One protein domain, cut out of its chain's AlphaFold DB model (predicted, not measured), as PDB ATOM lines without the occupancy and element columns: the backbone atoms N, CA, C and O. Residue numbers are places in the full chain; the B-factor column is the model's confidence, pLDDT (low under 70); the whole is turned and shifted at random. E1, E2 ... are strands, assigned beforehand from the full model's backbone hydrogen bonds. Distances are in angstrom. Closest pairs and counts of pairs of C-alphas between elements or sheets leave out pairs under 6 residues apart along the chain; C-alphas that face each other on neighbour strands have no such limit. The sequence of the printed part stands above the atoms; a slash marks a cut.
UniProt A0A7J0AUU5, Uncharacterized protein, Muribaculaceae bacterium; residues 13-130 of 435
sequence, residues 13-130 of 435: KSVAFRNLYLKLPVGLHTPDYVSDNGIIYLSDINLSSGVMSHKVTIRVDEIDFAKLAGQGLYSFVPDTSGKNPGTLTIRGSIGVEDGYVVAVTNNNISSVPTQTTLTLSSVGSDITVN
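What this domain is: This is residues 13 to 130 of the 435 residues of an uncharacterized protein of Muribaculaceae bacterium (UniProt A0A7J0AUU5). With little regular structure, the printed part is a loose rod: a twisted sheet, E1, E2, E3 and E6, toward one end, the small hairpin E4 and E5 toward the other. Its 118 residues hold six named strands, E1 to E6 in order, all antiparallel to their neighbours; 38 residues are in them. Class all strand; radius of gyration of the C-alphas 19.1 A, spans 68 by 26 by 24 A.

Where its parts are: E1, residues 13 to 23, starts at C-alpha (115.940, 156.203, 108.021), 28.4 A long. E2 is residues 39 to 42, E3 45 to 48, E4 74 to 77, E5 87 to 90. E6, residues 95 to 105, 26.3 A, ends at C-alpha (120.190, 153.704, 109.462).

How they stand to each other: E2 and E3 lie on one side of E1, E6 on the other. Within hydrogen-bond range are N 22 and O 40, 2.9 A, N 17 and O 45, 2.8 A, N 16 and O 102, 2.8 A, and N 77 and O 87, 2.9 A.

The domain as a whole: The printed part has no cut. Links E1 to E2 and E3 to E4 are long. Residues 108 to 112 have pLDDT under 70.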
ATOM      1  N   LYS A  13     117.325 156.505 108.390       81.88
ATOM      2  CA  LYS A  13     115.940 156.203 108.021       81.88
ATOM      3  C   LYS A  13     114.970 156.896 108.978       81.88
ATOM      4  O   LYS A  13     113.989 157.492 108.542       81.88
ATOM      5  N   SER A  14     115.275 156.836 110.272       85.75
ATOM      6  CA  SER A  14     114.531 157.502 111.339       85.75
ATOM      7  C   SER A  14     115.437 157.771 112.533       85.75
ATOM      8  O   SER A  14     116.389 157.028 112.775       85.75
ATOM      9  N   VAL A  15     115.113 158.804 113.299       87.38
ATOM     10  CA  VAL A  15     115.739 159.093 114.594       87.38
ATOM     11  C   VAL A  15     114.620 159.280 115.604       87.38
ATOM     12  O   VAL A  15     113.677 160.008 115.326       87.38
ATOM     13  N   ALA A  16     114.693 158.624 116.753       90.19
ATOM     14  CA  ALA A  16     113.733 158.801 117.829       90.19
ATOM     15  C   ALA A  16     114.436 159.270 119.102       90.19
ATOM     16  O   ALA A  16     115.463 158.707 119.476       90.19
ATOM     17  N   PHE A  17     113.866 160.267 119.768       90.25
ATOM     18  CA  PHE A  17     114.238 160.659 121.122       90.25
ATOM     19  C   PHE A  17     113.245 160.013 122.077       90.25
ATOM     20  O   PHE A  17     112.034 160.155 121.892       90.25
ATOM     21  N   ARG A  18     113.761 159.270 123.053       92.38
ATOM     22  CA  ARG A  18     112.979 158.542 124.052       92.38
ATOM     23  C   ARG A  18     113.371 159.007 125.441       92.38
ATOM     24  O   ARG A  18     114.549 159.291 125.667       92.38
ATOM     25  N   ASN A  19     112.404 159.020 126.354       91.62
ATOM     26  CA  ASN A  19     112.602 159.432 127.747       91.62
ATOM     27  C   ASN A  19     113.335 160.775 127.864       91.62
ATOM     28  O   ASN A  19     114.316 160.888 128.588       91.62
ATOM     29  N   LEU A  20     112.917 161.759 127.067       91.69
ATOM     30  CA  LEU A  20     113.628 163.023 126.960       91.69
ATOM     31  C   LEU A  20     113.205 163.956 128.095       91.69
ATOM     32  O   LEU A  20     112.041 164.351 128.173       91.69
ATOM     33  N   TYR A  21     114.164 164.340 128.929       93.38
ATOM     34  CA  TYR A  21     113.988 165.320 129.991       93.38
ATOM     35  C   TYR A  21     114.676 166.624 129.603       93.38
ATOM     36  O   TYR A  21     115.867 166.644 129.284       93.38
ATOM     37  N   LEU A  22     113.926 167.722 129.623       92.62
ATOM     38  CA  LEU A  22     114.478 169.058 129.433       92.62
ATOM     39  C   LEU A  22     114.612 169.767 130.770       92.62
ATOM     40  O   LEU A  22     113.697 169.737 131.587       92.62
ATOM     41  N   LYS A  23     115.730 170.462 130.939       92.69
ATOM     42  CA  LYS A  23     115.953 171.406 132.023       92.69
ATOM     43  C   LYS A  23     115.558 172.807 131.580       92.69
ATOM     44  O   LYS A  23     115.949 173.258 130.503       92.69
ATOM     45  N   LEU A  24     114.814 173.478 132.440       91.75
ATOM     46  CA  LEU A  24     114.389 174.866 132.380       91.75
ATOM     47  C   LEU A  24     114.880 175.590 133.644       91.75
ATOM     48  O   LEU A  24     115.215 174.938 134.641       91.75
ATOM     49  N   PRO A  25     114.902 176.933 133.644       90.12
ATOM     50  CA  PRO A  25     115.062 177.695 134.871       90.12
ATOM     51  C   PRO A  25     114.054 177.249 135.938       90.12
ATOM     52  O   PRO A  25     112.877 177.029 135.654       90.12
ATOM     53  N   VAL A  26     114.536 177.122 137.173       90.62
ATOM     54  CA  VAL A  26     113.701 176.818 138.341       90.62
ATOM     55  C   VAL A  26     112.653 177.926 138.522       90.62
ATOM     56  O   VAL A  26     112.869 179.062 138.109       90.62
ATOM     57  N   GLY A  27     111.507 177.601 139.116       90.06
ATOM     58  CA  GLY A  27     110.442 178.569 139.404       90.06
ATOM     59  C   GLY A  27     109.480 178.819 138.241       90.06
ATOM     60  O   GLY A  27     108.385 179.299 138.486       90.06
ATOM     61  N   LEU A  28     109.810 178.444 137.003       90.75
ATOM     62  CA  LEU A  28     108.849 178.532 135.900       90.75
ATOM     63  C   LEU A  28     107.780 177.443 136.037       90.75
ATOM     64  O   LEU A  28     108.106 176.256 136.104       90.75
ATOM     65  N   HIS A  29     106.511 177.838 136.044       91.62
ATOM     66  CA  HIS A  29     105.397 176.910 135.919       91.62
ATOM     67  C   HIS A  29     105.069 176.692 134.441       91.62
ATOM     68  O   HIS A  29     104.973 177.640 133.662       91.62
ATOM     69  N   THR A  30     104.916 175.428 134.052       92.00
ATOM     70  CA  THR A  30     104.597 175.031 132.681       92.00
ATOM     71  C   THR A  30     103.287 174.250 132.681       92.00
ATOM     72  O   THR A  30     103.309 173.056 132.962       92.00
ATOM     73  N   PRO A  31     102.137 174.850 132.345       91.94
ATOM     74  CA  PRO A  31     100.834 174.197 132.511       91.94
ATOM     75  C   PRO A  31     100.663 172.965 131.612       91.94
ATOM     76  O   PRO A  31      99.862 172.080 131.896       91.94
ATOM     77  N   ASP A  32     101.430 172.904 130.523       92.50
ATOM     78  CA  ASP A  32     101.355 171.837 129.526       92.50
ATOM     79  C   ASP A  32     102.292 170.654 129.852       92.50
ATOM     80  O   ASP A  32     102.236 169.621 129.185       92.50
ATOM     81  N   TYR A  33     103.151 170.788 130.874       91.19
ATOM     82  CA  TYR A  33     104.150 169.787 131.250       91.19
ATOM     83  C   TYR A  33     104.270 169.650 132.766       91.19
ATOM     84  O   TYR A  33     104.420 170.634 133.483       91.19
ATOM     85  N   VAL A  34     104.313 168.415 133.269       85.62
ATOM     86  CA  VAL A  34     104.676 168.181 134.672       85.62
ATOM     87  C   VAL A  34     106.134 168.598 134.863       85.62
ATOM     88  O   VAL A  34     107.028 168.003 134.255       85.62
ATOM     89  N   SER A  35     106.353 169.628 135.679       85.88
ATOM     90  CA  SER A  35     107.680 170.140 136.018       85.88
ATOM     91  C   SER A  35     108.051 169.771 137.450       85.88
ATOM     92  O   SER A  35     107.322 170.101 138.386       85.88
ATOM     93  N   ASP A  36     109.203 169.130 137.622       87.88
ATOM     94  CA  ASP A  36     109.841 168.924 138.921       87.88
ATOM     95  C   ASP A  36     111.128 169.751 138.976       87.88
ATOM     96  O   ASP A  36     112.098 169.463 138.278       87.88
ATOM     97  N   ASN A  37     111.115 170.831 139.762       85.56
ATOM     98  CA  ASN A  37     112.255 171.739 139.939       85.56
ATOM     99  C   ASN A  37     112.925 172.183 138.621       85.56
ATOM    100  O   ASN A  37     114.150 172.232 138.511       85.56
ATOM    101  N   GLY A  38     112.114 172.530 137.617       89.44
ATOM    102  CA  GLY A  38     112.593 172.970 136.304       89.44
ATOM    103  C   GLY A  38     112.902 171.828 135.334       89.44
ATOM    104  O   GLY A  38     113.289 172.098 134.204       89.44
ATOM    105  N   ILE A  39     112.710 170.563 135.708       93.44
ATOM    106  CA  ILE A  39     112.844 169.421 134.798       93.44
ATOM    107  C   ILE A  39     111.461 169.035 134.276       93.44
ATOM    108  O   ILE A  39     110.563 168.737 135.060       93.44
ATOM    109  N   ILE A  40     111.293 169.019 132.953       94.25
ATOM    110  CA  ILE A  40     110.064 168.574 132.287       94.25
ATOM    111  C   ILE A  40     110.313 167.313 131.461       94.25
ATOM    112  O   ILE A  40     111.368 167.155 130.847       94.25
ATOM    113  N   TYR A  41     109.316 166.434 131.408       93.38
ATOM    114  CA  TYR A  41     109.323 165.254 130.547       93.38
ATOM    115  C   TYR A  41     108.660 165.554 129.200       93.38
ATOM    116  O   TYR A  41     107.551 166.088 129.147       93.38
ATOM    117  N   LEU A  42     109.313 165.157 128.108       90.81
ATOM    118  CA  LEU A  42     108.744 165.187 126.767       90.81
ATOM    119  C   LEU A  42     108.346 163.784 126.317       90.81
ATOM    120  O   LEU A  42     109.120 162.831 126.428       90.81
ATOM    121  N   SER A  43     107.154 163.681 125.729       89.44
ATOM    122  CA  SER A  43     106.741 162.477 125.015       89.44
ATOM    123  C   SER A  43     107.709 162.153 123.880       89.44
ATOM    124  O   SER A  43     108.342 163.039 123.305       89.44
ATOM    125  N   ASP A  44     107.781 160.872 123.530       91.50
ATOM    126  CA  ASP A  44     108.695 160.379 122.509       91.50
ATOM    127  C   ASP A  44     108.590 161.141 121.178       91.50
ATOM    128  O   ASP A  44     107.535 161.199 120.540       91.50
ATOM    129  N   ILE A  45     109.728 161.648 120.705       91.19
ATOM    130  CA  ILE A  45     109.817 162.402 119.453       91.19
ATOM    131  C   ILE A  45     110.343 161.473 118.371       91.19
ATOM    132  O   ILE A  45     111.450 160.954 118.480       91.19
ATOM    133  N   ASN A  46     109.583 161.297 117.292       90.56
ATOM    134  CA  ASN A  46     109.990 160.483 116.149       90.56
ATOM    135  C   ASN A  46     110.241 161.379 114.930       90.56
ATOM    136  O   ASN A  46     109.342 162.069 114.454       90.56
ATOM    137  N   LEU A  47     111.466 161.347 114.415       89.69
ATOM    138  CA  LEU A  47     111.913 162.060 113.224       89.69
ATOM    139  C   LEU A  47     112.021 161.101 112.042       89.69
ATOM    140  O   LEU A  47     112.550 159.990 112.156       89.69
ATOM    141  N   SER A  48     111.541 161.554 110.889       82.12
ATOM    142  CA  SER A  48     111.556 160.797 109.640       82.12
ATOM    143  C   SER A  48     112.655 161.291 108.702       82.12
ATOM    144  O   SER A  48     113.184 162.399 108.834       82.12
ATOM    145  N   SER A  49     113.026 160.449 107.735       76.81
ATOM    146  CA  SER A  49     114.023 160.815 106.730       76.81
ATOM    147  C   SER A  49     113.636 162.114 106.011       76.81
ATOM    148  O   SER A  49     112.516 162.261 105.529       76.81
ATOM    149  N   GLY A  50     114.567 163.071 105.950       73.25
ATOM    150  CA  GLY A  50     114.346 164.395 105.357       73.25
ATOM    151  C   GLY A  50     113.888 165.486 106.333       73.25
ATOM    152  O   GLY A  50     114.146 166.658 106.055       73.25
ATOM    153  N   VAL A  51     113.322 165.131 107.495       77.88
ATOM    154  CA  VAL A  51     112.878 166.072 108.542       77.88
ATOM    155  C   VAL A  51     113.571 165.727 109.862       77.88
ATOM    156  O   VAL A  51     113.042 165.009 110.704       77.88
ATOM    157  N   MET A  52     114.790 166.245 110.031       81.62
ATOM    158  CA  MET A  52     115.651 165.989 111.200       81.62
ATOM    159  C   MET A  52     115.600 167.133 112.223       81.62
ATOM    160  O   MET A  52     116.613 167.510 112.803       81.62
ATOM    161  N   SER A  53     114.421 167.725 112.407       85.44
ATOM    162  CA  SER A  53     114.185 168.821 113.347       85.44
ATOM    163  C   SER A  53     112.807 168.677 113.975       85.44
ATOM    164  O   SER A  53     111.848 168.345 113.277       85.44
ATOM    165  N   HIS A  54     112.698 168.990 115.261       88.31
ATOM    166  CA  HIS A  54     111.432 169.069 115.978       88.31
ATOM    167  C   HIS A  54     111.347 170.399 116.723       88.31
ATOM    168  O   HIS A  54     112.365 170.898 117.199       88.31
ATOM    169  N   LYS A  55     110.143 170.964 116.824       89.69
ATOM    170  CA  LYS A  55     109.885 172.179 117.596       89.69
ATOM    171  C   LYS A  55     108.983 171.826 118.768       89.69
ATOM    172  O   LYS A  55     107.872 171.353 118.557       89.69
ATOM    173  N   VAL A  56     109.455 172.117 119.973       88.38
ATOM    174  CA  VAL A  56     108.665 172.046 121.205       88.38
ATOM    175  C   VAL A  56     108.317 173.475 121.603       88.38
ATOM    176  O   VAL A  56     109.186 174.346 121.581       88.38
ATOM    177  N   THR A  57     107.048 173.727 121.915       89.81
ATOM    178  CA  THR A  57     106.602 175.020 122.451       89.81
ATOM    179  C   THR A  57     106.283 174.814 123.918       89.81
ATOM    180  O   THR A  57     105.432 173.994 124.241       89.81
ATOM    181  N   ILE A  58     106.983 175.534 124.788       89.19
ATOM    182  CA  ILE A  58     106.795 175.464 126.236       89.19
ATOM    183  C   ILE A  58     106.147 176.775 126.655       89.19
ATOM    184  O   ILE A  58     106.752 177.838 126.511       89.19
ATOM    185  N   ARG A  59     104.904 176.697 127.122       90.88
ATOM    186  CA  ARG A  59     104.203 177.837 127.703       90.88
ATOM    187  C   ARG A  59     104.624 177.992 129.159       90.88
ATOM    188  O   ARG A  59     104.748 176.996 129.866       90.88
ATOM    189  N   VAL A  60     104.810 179.238 129.575       88.88
ATOM    190  CA  VAL A  60     104.993 179.634 130.971       88.88
ATOM    191  C   VAL A  60     103.872 180.604 131.306       88.88
ATOM    192  O   VAL A  60     103.666 181.563 130.562       88.88
ATOM    193  N   ASP A  61     103.128 180.334 132.372       91.38
ATOM    194  CA  ASP A  61     102.021 181.177 132.842       91.38
ATOM    195  C   ASP A  61     102.222 181.707 134.270       91.38
ATOM    196  O   ASP A  61     101.587 182.695 134.628       91.38
ATOM    197  N   GLU A  62     103.153 181.139 135.043       92.06
ATOM    198  CA  GLU A  62     103.503 181.601 136.390       92.06
ATOM    199  C   GLU A  62     105.014 181.480 136.660       92.06
ATOM    200  O   GLU A  62     105.714 180.628 136.098       92.06
ATOM    201  N   ILE A  63     105.520 182.355 137.531       90.56
ATOM    202  CA  ILE A  63     106.881 182.314 138.068       90.56
ATOM    203  C   ILE A  63     106.788 182.255 139.597       90.56
ATOM    204  O   ILE A  63     106.427 183.233 140.246       90.56
ATOM    205  N   ASP A  64     107.179 181.123 140.170       91.19
ATOM    206  CA  ASP A  64     107.255 180.888 141.608       91.19
ATOM    207  C   ASP A  64     108.597 181.394 142.163       91.19
ATOM    208  O   ASP A  64     109.642 180.730 142.097       91.19
ATOM    209  N   PHE A  65     108.568 182.597 142.736       89.88
ATOM    210  CA  PHE A  65     109.736 183.217 143.360       89.88
ATOM    211  C   PHE A  65     110.182 182.535 144.654       89.88
ATOM    212  O   PHE A  65     111.351 182.675 145.024       89.88
ATOM    213  N   ALA A  66     109.323 181.764 145.328       89.44
ATOM    214  CA  ALA A  66     109.727 181.033 146.527       89.44
ATOM    215  C   ALA A  66     110.759 179.951 146.179       89.44
ATOM    216  O   ALA A  66     111.725 179.756 146.918       89.44
ATOM    217  N   LYS A  67     110.635 179.329 144.999       89.12
ATOM    218  CA  LYS A  67     111.635 178.388 144.463       89.12
ATOM    219  C   LYS A  67     112.933 179.051 144.000       89.12
ATOM    220  O   LYS A  67     113.920 178.351 143.795       89.12
ATOM    221  N   LEU A  68     112.945 180.371 143.828       88.94
ATOM    222  CA  LEU A  68     114.118 181.156 143.426       88.94
ATOM    223  C   LEU A  68     114.811 181.845 144.616       88.94
ATOM    224  O   LEU A  68     115.962 182.284 144.505       88.94
ATOM    225  N   ALA A  69     114.115 181.964 145.750       84.69
ATOM    226  CA  ALA A  69     114.574 182.673 146.934       84.69
ATOM    227  C   ALA A  69     115.884 182.093 147.493       84.69
ATOM    228  O   ALA A  69     116.096 180.883 147.525       84.69
ATOM    229  N   GLY A  70     116.788 182.981 147.923       82.25
ATOM    230  CA  GLY A  70     118.069 182.604 148.538       82.25
ATOM    231  C   GLY A  70     119.134 182.054 147.580       82.25
ATOM    232  O   GLY A  70     120.244 181.779 148.021       82.25
ATOM    233  N   GLN A  71     118.840 181.928 146.279       84.50
ATOM    234  CA  GLN A  71     119.756 181.322 145.298       84.50
ATOM    235  C   GLN A  71     120.470 182.339 144.392       84.50
ATOM    236  O   GLN A  71     121.295 181.958 143.566       84.50
ATOM    237  N   GLY A  72     120.152 183.635 144.501       87.12
ATOM    238  CA  GLY A  72     120.724 184.673 143.626       87.12
ATOM    239  C   GLY A  72     120.343 184.510 142.146       87.12
ATOM    240  O   GLY A  72     121.054 184.989 141.261       87.12
ATOM    241  N   LEU A  73     119.237 183.808 141.873       89.00
ATOM    242  CA  LEU A  73     118.766 183.481 140.524       89.00
ATOM    243  C   LEU A  73     117.818 184.524 139.937       89.00
ATOM    244  O   LEU A  73     117.437 184.402 138.778       89.00
ATOM    245  N   TYR A  74     117.444 185.553 140.691       90.88
ATOM    246  CA  TYR A  74     116.625 186.636 140.172       90.88
ATOM    247  C   TYR A  74     117.051 187.987 140.734       90.88
ATOM    248  O   TYR A  74     117.667 188.076 141.796       90.88
ATOM    249  N   SER A  75     116.718 189.041 139.999       88.94
ATOM    250  CA  SER A  75     116.850 190.424 140.447       88.94
ATOM    251  C   SER A  75     115.729 191.261 139.855       88.94
ATOM    252  O   SER A  75     115.419 191.119 138.671       88.94
ATOM    253  N   PHE A  76     115.171 192.163 140.654       86.62
ATOM    254  CA  PHE A  76     114.241 193.180 140.188       86.62
ATOM    255  C   PHE A  76     114.880 194.557 140.343       86.62
ATOM    256  O   PHE A  76     115.368 194.901 141.418       86.62
ATOM    257  N   VAL A  77     114.893 195.325 139.257       87.94
ATOM    258  CA  VAL A  77     115.361 196.711 139.236       87.94
ATOM    259  C   VAL A  77     114.168 197.590 138.859       87.94
ATOM    260  O   VAL A  77     113.774 197.581 137.690       87.94
ATOM    261  N   PRO A  78     113.553 198.313 139.812       83.50
ATOM    262  CA  PRO A  78     112.465 199.230 139.495       83.50
ATOM    263  C   PRO A  78     112.975 200.420 138.672       83.50
ATOM    264  O   PRO A  78     114.138 200.809 138.780       83.50
ATOM    265  N   ASP A  79     112.096 201.030 137.876       82.25
ATOM    266  CA  ASP A  79     112.376 202.342 137.293       82.25
ATOM    267  C   ASP A  79     112.351 203.401 138.398       82.25
ATOM    268  O   ASP A  79     111.337 203.591 139.068       82.25
ATOM    269  N   THR A  80     113.451 204.130 138.568       78.44
ATOM    270  CA  THR A  80     113.576 205.139 139.629       78.44
ATOM    271  C   THR A  80     112.616 206.310 139.454       78.44
ATOM    272  O   THR A  80     112.354 207.024 140.415       78.44
ATOM    273  N   SER A  81     112.108 206.539 138.237       75.31
ATOM    274  CA  SER A  81     111.137 207.604 137.972       75.31
ATOM    275  C   SER A  81     109.678 207.172 138.144       75.31
ATOM    276  O   SER A  81     108.799 208.031 138.135       75.31
ATOM    277  N   GLY A  82     109.414 205.865 138.267       70.06
ATOM    278  CA  GLY A  82     108.065 205.296 138.289       70.06
ATOM    279  C   GLY A  82     107.269 205.488 136.989       70.06
ATOM    280  O   GLY A  82     106.062 205.262 136.980       70.06
ATOM    281  N   LYS A  83     107.911 205.925 135.895       73.69
ATOM    282  CA  LYS A  83     107.255 206.227 134.608       73.69
ATOM    283  C   LYS A  83     107.381 205.093 133.597       73.69
ATOM    284  O   LYS A  83     106.573 205.025 132.675       73.69
ATOM    285  N   ASN A  84     108.377 204.225 133.756       79.44
ATOM    286  CA  ASN A  84     108.610 203.072 132.889       79.44
ATOM    287  C   ASN A  84     108.515 201.760 133.687       79.44
ATOM    288  O   ASN A  84     108.699 201.767 134.904       79.44
ATOM    289  N   PRO A  85     108.258 200.612 133.034       76.00
ATOM    290  CA  PRO A  85     108.341 199.316 133.697       76.00
ATOM    291  C   PRO A  85     109.743 199.057 134.267       76.00
ATOM    292  O   PRO A  85     110.751 199.341 133.616       76.00
ATOM    293  N   GLY A  86     109.808 198.474 135.466       79.00
ATOM    294  CA  GLY A  86     111.053 197.925 136.002       79.00
ATOM    295  C   GLY A  86     111.528 196.703 135.208       79.00
ATOM    296  O   GLY A  86     110.768 196.089 134.462       79.00
ATOM    297  N   THR A  87     112.790 196.320 135.387       84.06
ATOM    298  CA  THR A  87     113.366 195.122 134.763       84.06
ATOM    299  C   THR A  87     113.450 193.982 135.772       84.06
ATOM    300  O   THR A  87     114.164 194.072 136.771       84.06
ATOM    301  N   LEU A  88     112.761 192.879 135.482       85.19
ATOM    302  CA  LEU A  88     112.926 191.603 136.173       85.19
ATOM    303  C   LEU A  88     113.883 190.713 135.371       85.19
ATOM    304  O   LEU A  88     113.673 190.476 134.187       85.19
ATOM    305  N   THR A  89     114.926 190.195 136.015       86.44
ATOM    306  CA  THR A  89     115.845 189.211 135.424       86.44
ATOM    307  C   THR A  89     115.743 187.896 136.176       86.44
ATOM    308  O   THR A  89     115.833 187.892 137.400       86.44
ATOM    309  N   ILE A  90     115.629 186.788 135.441       86.38
ATOM    310  CA  ILE A  90     115.706 185.420 135.964       86.38
ATOM    311  C   ILE A  90     116.882 184.721 135.286       86.38
ATOM    312  O   ILE A  90     117.076 184.831 134.076       86.38
ATOM    313  N   ARG A  91     117.688 184.015 136.074       86.62
ATOM    314  CA  ARG A  91     118.871 183.282 135.631       86.62
ATOM    315  C   ARG A  91     118.607 181.788 135.727       86.62
ATOM    316  O   ARG A  91     118.106 181.292 136.729       86.62
ATOM    317  N   GLY A  92     119.005 181.063 134.693       85.88
ATOM    318  CA  GLY A  92     118.916 179.612 134.643       85.88
ATOM    319  C   GLY A  92     119.475 179.076 133.334       85.88
ATOM    320  O   GLY A  92     119.867 179.844 132.455       85.88
ATOM    321  N   SER A  93     119.522 177.754 133.212       85.88
ATOM    322  CA  SER A  93     119.917 177.074 131.982       85.88
ATOM    323  C   SER A  93     118.713 176.415 131.320       85.88
ATOM    324  O   SER A  93     117.817 175.908 131.992       85.88
ATOM    325  N   ILE A  94     118.714 176.420 129.988       88.62
ATOM    326  CA  ILE A  94     117.799 175.626 129.169       88.62
ATOM    327  C   ILE A  94     118.642 174.563 128.472       88.62
ATOM    328  O   ILE A  94     119.631 174.898 127.816       88.62
ATOM    329  N   GLY A  95     118.282 173.290 128.622       89.94
ATOM    330  CA  GLY A  95     119.092 172.189 128.110       89.94
ATOM    331  C   GLY A  95     118.378 170.844 128.106       89.94
ATOM    332  O   GLY A  95     117.259 170.719 128.592       89.94
ATOM    333  N   VAL A  96     119.047 169.834 127.553       89.81
ATOM    334  CA  VAL A  96     118.660 168.430 127.729       89.81
ATOM    335  C   VAL A  96     119.330 167.933 129.005       89.81
ATOM    336  O   VAL A  96     120.551 168.023 129.108       89.81
ATOM    337  N   GLU A  97     118.535 167.447 129.953       92.62
ATOM    338  CA  GLU A  97     119.036 166.872 131.208       92.62
ATOM    339  C   GLU A  97     119.343 165.382 131.033       92.62
ATOM    340  O   GLU A  97     120.417 164.925 131.412       92.62
ATOM    341  N   ASP A  98     118.423 164.636 130.413       92.56
ATOM    342  CA  ASP A  98     118.561 163.196 130.176       92.56
ATOM    343  C   ASP A  98     117.742 162.748 128.950       92.56
ATOM    344  O   ASP A  98     116.835 163.449 128.491       92.56
ATOM    345  N   GLY A  99     118.070 161.580 128.403       90.56
ATOM    346  CA  GLY A  99     117.318 160.919 127.342       90.56
ATOM    347  C   GLY A  99     118.170 160.043 126.429       90.56
ATOM    348  O   GLY A  99     119.399 160.092 126.420       90.56
ATOM    349  N   TYR A 100     117.491 159.251 125.598       89.00
ATOM    350  CA  TYR A 100     118.133 158.324 124.666       89.00
ATOM    351  C   TYR A 100     117.784 158.664 123.222       89.00
ATOM    352  O   TYR A 100     116.627 158.926 122.885       89.00
ATOM    353  N   VAL A 101     118.785 158.589 122.346       87.25
ATOM    354  CA  VAL A 101     118.607 158.725 120.899       87.25
ATOM    355  C   VAL A 101     118.694 157.349 120.255       87.25
ATOM    356  O   VAL A 101     119.729 156.689 120.304       87.25
ATOM    357  N   VAL A 102     117.612 156.930 119.608       87.75
ATOM    358  CA  VAL A 102     117.548 155.699 118.820       87.75
ATOM    359  C   VAL A 102     117.576 156.073 117.348       87.75
ATOM    360  O   VAL A 102     116.595 156.575 116.801       87.75
ATOM    361  N   ALA A 103     118.703 155.831 116.690       84.25
ATOM    362  CA  ALA A 103     118.860 156.094 115.269       84.25
ATOM    363  C   ALA A 103     118.809 154.787 114.472       84.25
ATOM    364  O   ALA A 103     119.552 153.847 114.744       84.25
ATOM    365  N   VAL A 104     117.948 154.742 113.457       84.31
ATOM    366  CA  VAL A 104     117.875 153.638 112.498       84.31
ATOM    367  C   VAL A 104     118.498 154.112 111.198       84.31
ATOM    368  O   VAL A 104     118.097 155.135 110.640       84.31
ATOM    369  N   THR A 105     119.489 153.383 110.705       80.38
ATOM    370  CA  THR A 105     120.190 153.704 109.462       80.38
ATOM    371  C   THR A 105     119.438 153.189 108.236       80.38
ATOM    372  O   THR A 105     118.596 152.296 108.319       80.38
ATOM    373  N   ASN A 106     119.703 153.783 107.072       76.44
ATOM    374  CA  ASN A 106     119.198 153.245 105.808       76.44
ATOM    375  C   ASN A 106     119.958 151.961 105.432       76.44
ATOM    376  O   ASN A 106     121.171 151.900 105.590       76.44
ATOM    377  N   ASN A 107     119.273 150.970 104.852       70.06
ATOM    378  CA  ASN A 107     119.859 149.659 104.513       70.06
ATOM    379  C   ASN A 107     121.010 149.713 103.480       70.06
ATOM    380  O   ASN A 107     121.705 148.723 103.295       70.06
ATOM    381  N   ASN A 108     121.220 150.860 102.820       68.06
ATOM    382  CA  ASN A 108     122.185 151.044 101.730       68.06
ATOM    383  C   ASN A 108     123.339 151.999 102.098       68.06
ATOM    384  O   ASN A 108     123.870 152.680 101.220       68.06
ATOM    385  N   ILE A 109     123.702 152.119 103.382       67.75
ATOM    386  CA  ILE A 109     124.847 152.948 103.796       67.75
ATOM    387  C   ILE A 109     126.135 152.118 103.880       67.75
ATOM    388  O   ILE A 109     126.153 151.037 104.455       67.75
ATOM    389  N   SER A 110     127.229 152.641 103.326       66.12
ATOM    390  CA  SER A 110     128.556 152.004 103.345       66.12
ATOM    391  C   SER A 110     129.361 152.290 104.619       66.12
ATOM    392  O   SER A 110     130.405 151.686 104.840       66.12
ATOM    393  N   SER A 111     128.900 153.228 105.449       64.06
ATOM    394  CA  SER A 111     129.523 153.590 106.723       64.06
ATOM    395  C   SER A 111     128.498 154.263 107.634       64.06
ATOM    396  O   SER A 111     127.816 155.198 107.206       64.06
ATOM    397  N   VAL A 112     128.410 153.816 108.886       67.25
ATOM    398  CA  VAL A 112     127.633 154.501 109.930       67.25
ATOM    399  C   VAL A 112     128.354 155.803 110.303       67.25
ATOM    400  O   VAL A 112     129.581 155.783 110.422       67.25
ATOM    401  N   PRO A 113     127.645 156.935 110.478       70.31
ATOM    402  CA  PRO A 113     128.263 158.161 110.974       70.31
ATOM    403  C   PRO A 113     128.979 157.914 112.305       70.31
ATOM    404  O   PRO A 113     128.372 157.426 113.255       70.31
ATOM    405  N   THR A 114     130.264 158.260 112.379       73.00
ATOM    406  CA  THR A 114     131.073 158.112 113.601       73.00
ATOM    407  C   THR A 114     130.758 159.180 114.648       73.00
ATOM    408  O   THR A 114     131.074 159.006 115.819       73.00
ATOM    409  N   GLN A 115     130.117 160.276 114.235       72.00
ATOM    410  CA  GLN A 115     129.660 161.352 115.102       72.00
ATOM    411  C   GLN A 115     128.300 161.863 114.620       72.00
ATOM    412  O   GLN A 115     128.062 162.001 113.420       72.00
ATOM    413  N   THR A 116     127.416 162.164 115.568       71.25
ATOM    414  CA  THR A 116     126.165 162.894 115.336       71.25
ATOM    415  C   THR A 116     126.118 164.067 116.305       71.25
ATOM    416  O   THR A 116     126.485 163.919 117.467       71.25
ATOM    417  N   THR A 117     125.676 165.230 115.832       80.06
ATOM    418  CA  THR A 117     125.531 166.433 116.657       80.06
ATOM    419  C   THR A 117     124.054 166.715 116.875       80.06
ATOM    420  O   THR A 117     123.300 166.850 115.911       80.06
ATOM    421  N   LEU A 118     123.650 166.826 118.139       80.81
ATOM    422  CA  LEU A 118     122.375 167.418 118.521       80.81
ATOM    423  C   LEU A 118     122.595 168.914 118.745       80.81
ATOM    424  O   LEU A 118     123.438 169.303 119.550       80.81
ATOM    425  N   THR A 119     121.837 169.749 118.042       85.06
ATOM    426  CA  THR A 119     121.838 171.197 118.259       85.06
ATOM    427  C   THR A 119     120.517 171.597 118.891       85.06
ATOM    428  O   THR A 119     119.461 171.423 118.286       85.06
ATOM    429  N   LEU A 120     120.587 172.142 120.105       83.81
ATOM    430  CA  LEU A 120     119.460 172.797 120.754       83.81
ATOM    431  C   LEU A 120     119.507 174.290 120.419       83.81
ATOM    432  O   LEU A 120     120.510 174.955 120.669       83.81
ATOM    433  N   SER A 121     118.424 174.811 119.853       85.75
ATOM    434  CA  SER A 121     118.244 176.244 119.622       85.75
ATOM    435  C   SER A 121     117.025 176.704 120.403       85.75
ATOM    436  O   SER A 121     115.892 176.479 119.979       85.75
ATOM    437  N   SER A 122     117.259 177.301 121.569       80.81
ATOM    438  CA  SER A 122     116.218 177.921 122.380       80.81
ATOM    439  C   SER A 122     116.016 179.371 121.946       80.81
ATOM    440  O   SER A 122     116.969 180.124 121.757       80.81
ATOM    441  N   VAL A 123     114.755 179.757 121.781       81.50
ATOM    442  CA  VAL A 123     114.346 181.145 121.550       81.50
ATOM    443  C   VAL A 123     113.281 181.455 122.589       81.50
ATOM    444  O   VAL A 123     112.254 180.781 122.624       81.50
ATOM    445  N   GLY A 124     113.558 182.428 123.455       75.62
ATOM    446  CA  GLY A 124     112.583 182.969 124.398       75.62
ATOM    447  C   GLY A 124     111.867 184.175 123.798       75.62
ATOM    448  O   GLY A 124     112.447 184.904 122.994       75.62
ATOM    449  N   SER A 125     110.612 184.370 124.185       77.19
ATOM    450  CA  SER A 125     109.902 185.638 124.025       77.19
ATOM    451  C   SER A 125     109.953 186.426 125.330       77.19
ATOM    452  O   SER A 125     110.188 185.848 126.394       77.19
ATOM    453  N   ASP A 126     109.671 187.723 125.256       75.25
ATOM    454  CA  ASP A 126     109.446 188.532 126.450       75.25
ATOM    455  C   ASP A 126     108.278 187.955 127.266       75.25
ATOM    456  O   ASP A 126     107.280 187.484 126.709       75.25
ATOM    457  N   ILE A 127     108.415 187.980 128.593       77.50
ATOM    458  CA  ILE A 127     107.351 187.612 129.529       77.50
ATOM    459  C   ILE A 127     106.701 188.906 130.007       77.50
ATOM    460  O   ILE A 127     107.347 189.733 130.650       77.50
ATOM    461  N   THR A 128     105.416 189.081 129.710       79.75
ATOM    462  CA  THR A 128     104.618 190.170 130.277       79.75
ATOM    463  C   THR A 128     103.990 189.699 131.580       79.75
ATOM    464  O   THR A 128     103.161 188.790 131.582       79.75
ATOM    465  N   VAL A 129     104.386 190.314 132.692       83.81
ATOM    466  CA  VAL A 129     103.763 190.073 133.997       83.81
ATOM    467  C   VAL A 129     102.453 190.853 134.044       83.81
ATOM    468  O   VAL A 129     102.480 192.076 133.948       83.81
ATOM    469  N   ASN A 130     101.332 190.138 134.169       88.69
ATOM    470  CA  ASN A 130      99.987 190.728 134.198       88.69
ATOM    471  C   ASN A 130      99.386 190.804 135.609       88.69
ATOM    472  O   ASN A 130      98.428 191.540 135.848       88.69
TER     473      ASN A 130